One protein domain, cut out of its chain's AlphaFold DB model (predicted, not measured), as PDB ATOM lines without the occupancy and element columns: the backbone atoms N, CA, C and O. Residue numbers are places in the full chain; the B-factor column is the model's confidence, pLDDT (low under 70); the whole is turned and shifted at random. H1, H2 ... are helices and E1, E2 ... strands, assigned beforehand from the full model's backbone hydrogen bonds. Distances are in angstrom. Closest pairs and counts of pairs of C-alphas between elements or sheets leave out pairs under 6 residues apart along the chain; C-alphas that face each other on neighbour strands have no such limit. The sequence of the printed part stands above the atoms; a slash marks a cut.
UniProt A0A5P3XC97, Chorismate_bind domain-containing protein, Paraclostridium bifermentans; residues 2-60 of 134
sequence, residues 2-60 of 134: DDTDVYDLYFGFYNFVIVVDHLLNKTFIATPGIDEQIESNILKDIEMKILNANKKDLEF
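Overview. This is residues 2 to 60 of the 134 residues of the protein "Chorismate_bind domain-containing protein" of Paraclostridium bifermentans (UniProt A0A5P3XC97). A long arm without named elements, residues 2 to 13, sticks out from a small hairpin of two strands, E1 and E2; the chain then folds back into one helix, H1, set loosely beside the hairpin, with few contacts between them. Residues 21 to 26, which hold the link of the hairpin with the last residue of E1 and the first of E2, stick out too, and so do residues 48 to 60, of which 48 to 51 belong to H1 and 55 to 58 to the short H2. The printed part has 59 residues with two named strands and two named helices, in the order E1, E2, H1, H2; the sheet E1 - E2 is antiparallel and the class is mixed, helices and strands. The whole is extended, with a radius of gyration of the C-alphas of 16.3 A and spans of 44 by 37 by 26 A.

Along the chain. Residues 2 to 16 hold no named element. E1, residues 17 to 21, begins at C-alpha 17 (1.383, -30.483, -24.388) and is 12.5 A long. E2, residues 26 to 30, is 12.8 A long. H1, residues 36 to 51, is 22.4 A long and begins at C-alpha 36 (0.248, -40.049, -36.750). H2, residues 55 to 58, ends at C-alpha 58 (-8.811, -30.456, -7.709).

Arrangement. E1 and E2 form a hairpin, antiparallel at 159 degrees, with N 19 and O 28 within hydrogen-bond range at 2.8 A. The closest C-alphas of E2 and H1 are those of Ile 29 and Leu 43, 7.5 A apart. E1 and H1 are apart, as are H1 and H2. In H1 every O i to N i+4 pair is within hydrogen-bond range; H2 is too short for such a pair.

Size, cuts and confidence. The two C-alphas farthest apart, of Asp 3 and Gln 37, are 45.4 A apart. The printed part has no cut, and its three links between named elements are tight. Mean pLDDT of the printed part is 87.2; residue 2 and residues 55 to 60 are under 70.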
ATOM      1  N   ASP A   2      28.855 -26.504  -3.667       55.66
ATOM      2  CA  ASP A   2      27.489 -26.756  -4.100       55.66
ATOM      3  C   ASP A   2      26.846 -27.724  -3.106       55.66
ATOM      4  O   ASP A   2      27.352 -28.822  -2.880       55.66
ATOM      5  N   ASP A   3      25.826 -27.249  -2.410       70.62
ATOM      6  CA  ASP A   3      25.144 -27.966  -1.339       70.62
ATOM      7  C   ASP A   3      23.728 -28.381  -1.743       70.62
ATOM      8  O   ASP A   3      22.953 -28.838  -0.902       70.62
ATOM      9  N   THR A   4      23.392 -28.209  -3.025       70.19
ATOM     10  CA  THR A   4      22.041 -28.414  -3.543       70.19
ATOM     11  C   THR A   4      21.861 -29.661  -4.408       70.19
ATOM     12  O   THR A   4      20.716 -29.987  -4.690       70.19
ATOM     13  N   ASP A   5      22.933 -30.392  -4.743       81.50
ATOM     14  CA  ASP A   5      22.904 -31.656  -5.515       81.50
ATOM     15  C   ASP A   5      21.933 -31.611  -6.713       81.50
ATOM     16  O   ASP A   5      21.131 -32.516  -6.948       81.50
ATOM     17  N   VAL A   6      21.947 -30.484  -7.433       84.06
ATOM     18  CA  VAL A   6      21.110 -30.254  -8.614       84.06
ATOM     19  C   VAL A   6      21.960 -30.367  -9.864       84.06
ATOM     20  O   VAL A   6      23.109 -29.938  -9.894       84.06
ATOM     21  N   TYR A   7      21.364 -30.900 -10.926       87.81
ATOM     22  CA  TYR A   7      21.984 -30.893 -12.243       87.81
ATOM     23  C   TYR A   7      22.122 -29.462 -12.771       87.81
ATOM     24  O   TYR A   7      21.187 -28.667 -12.662       87.81
ATOM     25  N   ASP A   8      23.238 -29.175 -13.443       90.50
ATOM     26  CA  ASP A   8      23.438 -27.905 -14.152       90.50
ATOM     27  C   ASP A   8      22.354 -27.661 -15.215       90.50
ATOM     28  O   ASP A   8      21.955 -26.525 -15.469       90.50
ATOM     29  N   LEU A   9      21.866 -28.739 -15.843       91.38
ATOM     30  CA  LEU A   9      20.810 -28.719 -16.850       91.38
ATOM     31  C   LEU A   9      19.886 -29.930 -16.682       91.38
ATOM     32  O   LEU A   9      20.347 -31.067 -16.598       91.38
ATOM     33  N   TYR A  10      18.575 -29.688 -16.709       89.88
ATOM     34  CA  TYR A  10      17.543 -30.726 -16.683       89.88
ATOM     35  C   TYR A  10      16.459 -30.403 -17.718       89.88
ATOM     36  O   TYR A  10      15.772 -29.387 -17.608       89.88
ATOM     37  N   PHE A  11      16.319 -31.254 -18.740       91.38
ATOM     38  CA  PHE A  11      15.372 -31.062 -19.842       91.38
ATOM     39  C   PHE A  11      14.267 -32.117 -19.813       91.38
ATOM     40  O   PHE A  11      14.543 -33.315 -19.795       91.38
ATOM     41  N   GLY A  12      13.013 -31.663 -19.870       90.06
ATOM     42  CA  GLY A  12      11.854 -32.521 -20.094       90.06
ATOM     43  C   GLY A  12      11.531 -32.618 -21.584       90.06
ATOM     44  O   GLY A  12      11.245 -31.604 -22.218       90.06
ATOM     45  N   PHE A  13      11.553 -33.832 -22.135       91.44
ATOM     46  CA  PHE A  13      11.028 -34.114 -23.471       91.44
ATOM     47  C   PHE A  13       9.604 -34.646 -23.337       91.44
ATOM     48  O   PHE A  13       9.377 -35.653 -22.668       91.44
ATOM     49  N   TYR A  14       8.648 -33.962 -23.964       91.12
ATOM     50  CA  TYR A  14       7.227 -34.270 -23.835       91.12
ATOM     51  C   TYR A  14       6.640 -34.685 -25.183       91.12
ATOM     52  O   TYR A  14       6.817 -33.998 -26.186       91.12
ATOM     53  N   ASN A  15       5.903 -35.796 -25.199       92.19
ATOM     54  CA  ASN A  15       5.211 -36.298 -26.391       92.19
ATOM     55  C   ASN A  15       3.914 -35.538 -26.705       92.19
ATOM     56  O   ASN A  15       3.351 -35.709 -27.780       92.19
ATOM     57  N   PHE A  16       3.425 -34.728 -25.768       93.44
ATOM     58  CA  PHE A  16       2.296 -33.832 -25.970       93.44
ATOM     59  C   PHE A  16       2.367 -32.663 -24.991       93.44
ATOM     60  O   PHE A  16       3.006 -32.750 -23.939       93.44
ATOM     61  N   VAL A  17       1.649 -31.592 -25.308       94.88
ATOM     62  CA  VAL A  17       1.383 -30.483 -24.388       94.88
ATOM     63  C   VAL A  17      -0.102 -30.140 -24.400       94.88
ATOM     64  O   VAL A  17      -0.770 -30.243 -25.430       94.88
ATOM     65  N   ILE A  18      -0.618 -29.717 -23.246       94.56
ATOM     66  CA  ILE A  18      -1.956 -29.132 -23.128       94.56
ATOM     67  C   ILE A  18      -1.780 -27.621 -23.041       94.56
ATOM     68  O   ILE A  18      -1.141 -27.117 -22.116       94.56
ATOM     69  N   VAL A  19      -2.350 -26.899 -23.999       95.88
ATOM     70  CA  VAL A  19      -2.295 -25.437 -24.067       95.88
ATOM     71  C   VAL A  19      -3.651 -24.888 -23.657       95.88
ATOM     72  O   VAL A  19      -4.652 -25.143 -24.321       95.88
ATOM     73  N   VAL A  20      -3.685 -24.127 -22.565       94.94
ATOM     74  CA  VAL A  20      -4.888 -23.423 -22.108       94.94
ATOM     75  C   VAL A  20      -4.759 -21.956 -22.498       94.94
ATOM     76  O   VAL A  20      -3.978 -21.211 -21.907       94.94
ATOM     77  N   ASP A  21      -5.524 -21.544 -23.501       96.06
ATOM     78  CA  ASP A  21      -5.615 -20.155 -23.930       96.06
ATOM     79  C   ASP A  21      -6.754 -19.459 -23.175       96.06
ATOM     80  O   ASP A  21      -7.939 -19.656 -23.455       96.06
ATOM     81  N   HIS A  22      -6.382 -18.625 -22.205       92.81
ATOM     82  CA  HIS A  22      -7.331 -17.861 -21.397       92.81
ATOM     83  C   HIS A  22      -7.975 -16.682 -22.142       92.81
ATOM     84  O   HIS A  22      -9.036 -16.229 -21.718       92.81
ATOM     85  N   LEU A  23      -7.374 -16.178 -23.228       95.12
ATOM     86  CA  LEU A  23      -7.945 -15.084 -24.024       95.12
ATOM     87  C   LEU A  23      -9.055 -15.602 -24.937       95.12
ATOM     88  O   LEU A  23     -10.108 -14.978 -25.054       95.12
ATOM     89  N   LEU A  24      -8.830 -16.762 -25.556       96.19
ATOM     90  CA  LEU A  24      -9.818 -17.426 -26.409       96.19
ATOM     91  C   LEU A  24     -10.786 -18.320 -25.627       96.19
ATOM     92  O   LEU A  24     -11.770 -18.783 -26.202       96.19
ATOM     93  N   ASN A  25     -10.503 -18.572 -24.344       95.12
ATOM     94  CA  ASN A  25     -11.191 -19.551 -23.504       95.12
ATOM     95  C   ASN A  25     -11.259 -20.936 -24.178       95.12
ATOM     96  O   ASN A  25     -12.314 -21.569 -24.251       95.12
ATOM     97  N   LYS A  26     -10.121 -21.373 -24.730       95.38
ATOM     98  CA  LYS A  26      -9.972 -22.638 -25.462       95.38
ATOM     99  C   LYS A  26      -8.817 -23.452 -24.899       95.38
ATOM    100  O   LYS A  26      -7.796 -22.902 -24.496       95.38
ATOM    101  N   THR A  27      -8.973 -24.769 -24.947       93.44
ATOM    102  CA  THR A  27      -7.919 -25.719 -24.601       93.44
ATOM    103  C   THR A  27      -7.555 -26.523 -25.837       93.44
ATOM    104  O   THR A  27      -8.438 -27.016 -26.537       93.44
ATOM    105  N   PHE A  28      -6.259 -26.658 -26.090       93.44
ATOM    106  CA  PHE A  28      -5.701 -27.404 -27.210       93.44
ATOM    107  C   PHE A  28      -4.797 -28.517 -26.690       93.44
ATOM    108  O   PHE A  28      -4.137 -28.360 -25.662       93.44
ATOM    109  N   ILE A  29      -4.738 -29.620 -27.429       93.75
ATOM    110  CA  ILE A  29      -3.716 -30.651 -27.255       93.75
ATOM    111  C   ILE A  29      -2.830 -30.581 -28.493       93.75
ATOM    112  O   ILE A  29      -3.342 -30.610 -29.611       93.75
ATOM    113  N   ALA A  30      -1.522 -30.446 -28.292       92.62
ATOM    114  CA  ALA A  30      -0.547 -30.406 -29.373       92.62
ATOM    115  C   ALA A  30       0.464 -31.542 -29.217       92.62
ATOM    116  O   ALA A  30       0.916 -31.836 -28.107       92.62
ATOM    117  N   THR A  31       0.816 -32.152 -30.342       94.06
ATOM    118  CA  THR A  31       1.786 -33.240 -30.471       94.06
ATOM    119  C   THR A  31       2.918 -32.822 -31.423       94.06
ATOM    120  O   THR A  31       2.749 -31.871 -32.191       94.06
ATOM    121  N   PRO A  32       4.090 -33.482 -31.375       91.81
ATOM    122  CA  PRO A  32       5.227 -33.154 -32.238       91.81
ATOM    123  C   PRO A  32       5.008 -33.345 -33.751       91.81
ATOM    124  O   PRO A  32       5.786 -32.796 -34.527       91.81
ATOM    125  N   GLY A  33       4.000 -34.109 -34.182       89.44
ATOM    126  CA  GLY A  33       3.746 -34.424 -35.591       89.44
ATOM    127  C   GLY A  33       4.732 -35.438 -36.184       89.44
ATOM    128  O   GLY A  33       5.051 -35.351 -37.368       89.44
ATOM    129  N   ILE A  34       5.270 -36.352 -35.370       90.69
ATOM    130  CA  ILE A  34       6.312 -37.315 -35.775       90.69
ATOM    131  C   ILE A  34       5.698 -38.625 -36.287       90.69
ATOM    132  O   ILE A  34       6.175 -39.171 -37.279       90.69
ATOM    133  N   ASP A  35       4.659 -39.131 -35.615       93.25
ATOM    134  CA  ASP A  35       3.983 -40.387 -35.966       93.25
ATOM    135  C   ASP A  35       2.475 -40.265 -35.709       93.25
ATOM    136  O   ASP A  35       2.018 -40.193 -34.568       93.25
ATOM    137  N   GLU A  36       1.697 -40.265 -36.789       91.12
ATOM    138  CA  GLU A  36       0.248 -40.049 -36.750       91.12
ATOM    139  C   GLU A  36      -0.501 -41.137 -35.961       91.12
ATOM    140  O   GLU A  36      -1.482 -40.855 -35.265       91.12
ATOM    141  N   GLN A  37      -0.031 -42.387 -36.012       91.94
ATOM    142  CA  GLN A  37      -0.693 -43.499 -35.339       91.94
ATOM    143  C   GLN A  37      -0.454 -43.454 -33.828       91.94
ATOM    144  O   GLN A  37      -1.390 -43.690 -33.051       91.94
ATOM    145  N   ILE A  38       0.774 -43.143 -33.404       91.25
ATOM    146  CA  ILE A  38       1.115 -42.953 -31.988       91.25
ATOM    147  C   ILE A  38       0.357 -41.745 -31.431       91.25
ATOM    148  O   ILE A  38      -0.236 -41.828 -30.354       91.25
ATOM    149  N   GLU A  39       0.314 -40.645 -32.175       91.38
ATOM    150  CA  GLU A  39      -0.361 -39.421 -31.749       91.38
ATOM    151  C   GLU A  39      -1.871 -39.604 -31.622       91.38
ATOM    152  O   GLU A  39      -2.450 -39.172 -30.627       91.38
ATOM    153  N   SER A  40      -2.507 -40.328 -32.548       91.88
ATOM    154  CA  SER A  40      -3.931 -40.672 -32.435       91.88
ATOM    155  C   SER A  40      -4.240 -41.429 -31.138       91.88
ATOM    156  O   SER A  40      -5.264 -41.178 -30.499       91.88
ATOM    157  N   ASN A  41      -3.348 -42.328 -30.717       92.88
ATOM    158  CA  ASN A  41      -3.507 -43.070 -29.466       92.88
ATOM    159  C   ASN A  41      -3.314 -42.159 -28.245       92.88
ATOM    160  O   ASN A  41      -4.146 -42.175 -27.341       92.88
ATOM    161  N   ILE A  42      -2.285 -41.305 -28.254       92.62
ATOM    162  CA  ILE A  42      -2.040 -40.316 -27.192       92.62
ATOM    163  C   ILE A  42      -3.250 -39.390 -27.018       92.62
ATOM    164  O   ILE A  42      -3.686 -39.152 -25.891       92.62
ATOM    165  N   LEU A  43      -3.816 -38.887 -28.118       92.44
ATOM    166  CA  LEU A  43      -4.978 -37.998 -28.089       92.44
ATOM    167  C   LEU A  43      -6.196 -38.677 -27.450       92.44
ATOM    168  O   LEU A  43      -6.810 -38.092 -26.558       92.44
ATOM    169  N   LYS A  44      -6.498 -39.921 -27.843       91.81
ATOM    170  CA  LYS A  44      -7.592 -40.712 -27.252       91.81
ATOM    171  C   LYS A  44      -7.387 -40.944 -25.756       91.81
ATOM    172  O   LYS A  44      -8.326 -40.793 -24.974       91.81
ATOM    173  N   ASP A  45      -6.164 -41.271 -25.345       92.62
ATOM    174  CA  ASP A  45      -5.830 -41.507 -23.940       92.62
ATOM    175  C   ASP A  45      -5.979 -40.239 -23.091       92.62
ATOM    176  O   ASP A  45      -6.488 -40.290 -21.968       92.62
ATOM    177  N   ILE A  46      -5.542 -39.088 -23.611       91.94
ATOM    178  CA  ILE A  46      -5.687 -37.796 -22.929       91.94
ATOM    179  C   ILE A  46      -7.162 -37.423 -22.814       91.94
ATOM    180  O   ILE A  46      -7.603 -37.043 -21.730       91.94
ATOM    181  N   GLU A  47      -7.929 -37.554 -23.895       90.00
ATOM    182  CA  GLU A  47      -9.364 -37.264 -23.899       90.00
ATOM    183  C   GLU A  47     -10.098 -38.114 -22.852       90.00
ATOM    184  O   GLU A  47     -10.810 -37.577 -22.003       90.00
ATOM    185  N   MET A  48      -9.824 -39.420 -22.820       90.38
ATOM    186  CA  MET A  48     -10.353 -40.332 -21.803       90.38
ATOM    187  C   MET A  48      -9.982 -39.903 -20.380       90.38
ATOM    188  O   MET A  48     -10.833 -39.930 -19.490       90.38
ATOM    189  N   LYS A  49      -8.734 -39.494 -20.129       90.00
ATOM    190  CA  LYS A  49      -8.307 -39.025 -18.798       90.00
ATOM    191  C   LYS A  49      -9.011 -37.737 -18.388       90.00
ATOM    192  O   LYS A  49      -9.391 -37.614 -17.229       90.00
ATOM    193  N   ILE A  50      -9.200 -36.800 -19.316       85.94
ATOM    194  CA  ILE A  50      -9.903 -35.537 -19.056       85.94
ATOM    195  C   ILE A  50     -11.378 -35.806 -18.740       85.94
ATOM    196  O   ILE A  50     -11.899 -35.256 -17.773       85.94
ATOM    197  N   LEU A  51     -12.039 -36.671 -19.515       86.44
ATOM    198  CA  LEU A  51     -13.452 -37.013 -19.318       86.44
ATOM    199  C   LEU A  51     -13.703 -37.748 -17.996       86.44
ATOM    200  O   LEU A  51     -14.728 -37.526 -17.357       86.44
ATOM    201  N   ASN A  52     -12.760 -38.594 -17.574       86.94
ATOM    202  CA  ASN A  52     -12.856 -39.358 -16.329       86.94
ATOM    203  C   ASN A  52     -12.276 -38.624 -15.107       86.94
ATOM    204  O   ASN A  52     -12.297 -39.167 -14.002       86.94
ATOM    205  N   ALA A  53     -11.735 -37.414 -15.275       84.19
ATOM    206  CA  ALA A  53     -11.153 -36.664 -14.171       84.19
ATOM    207  C   ALA A  53     -12.242 -36.189 -13.193       84.19
ATOM    208  O   ALA A  53     -13.170 -35.463 -13.558       84.19
ATOM    209  N   ASN A  54     -12.100 -36.543 -11.915       75.94
ATOM    210  CA  ASN A  54     -12.996 -36.066 -10.867       75.94
ATOM    211  C   ASN A  54     -12.607 -34.653 -10.426       75.94
ATOM    212  O   ASN A  54     -11.515 -34.416  -9.918       75.94
ATOM    213  N   LYS A  55     -13.548 -33.705 -10.522       68.50
ATOM    214  CA  LYS A  55     -13.340 -32.328 -10.030       68.50
ATOM    215  C   LYS A  55     -13.018 -32.255  -8.537       68.50
ATOM    216  O   LYS A  55     -12.361 -31.315  -8.109       68.50
ATOM    217  N   LYS A  56     -13.463 -33.244  -7.757       63.00
ATOM    218  CA  LYS A  56     -13.252 -33.288  -6.307       63.00
ATOM    219  C   LYS A  56     -11.772 -33.429  -5.926       63.00
ATOM    220  O   LYS A  56     -11.389 -32.950  -4.868       63.00
ATOM    221  N   ASP A  57     -10.945 -33.977  -6.816       62.16
ATOM    222  CA  ASP A  57      -9.495 -34.112  -6.610       62.16
ATOM    223  C   ASP A  57      -8.734 -32.789  -6.854       62.16
ATOM    224  O   ASP A  57      -7.540 -32.682  -6.575       62.16
ATOM    225  N   LEU A  58      -9.407 -31.761  -7.391       63.75
ATOM    226  CA  LEU A  58      -8.811 -30.456  -7.709       63.75
ATOM    227  C   LEU A  58      -8.968 -29.431  -6.576       63.75
ATOM    228  O   LEU A  58      -8.224 -28.438  -6.534       63.75
ATOM    229  N   GLU A  59      -9.917 -29.667  -5.670       64.06
ATOM    230  CA  GLU A  59     -10.178 -28.834  -4.501       64.06
ATOM    231  C   GLU A  59      -9.222 -29.232  -3.371       64.06
ATOM    232  O   GLU A  59      -9.214 -30.364  -2.902       64.06
ATOM    233  N   PHE A  60      -8.383 -28.289  -2.946       67.38
ATOM    234  CA  PHE A  60      -7.549 -28.430  -1.756       67.38
ATOM    235  C   PHE A  60      -8.102 -27.488  -0.695       67.38
ATOM    236  O   PHE A  60      -8.495 -26.359  -1.013       67.38
TER     237      PHE A  60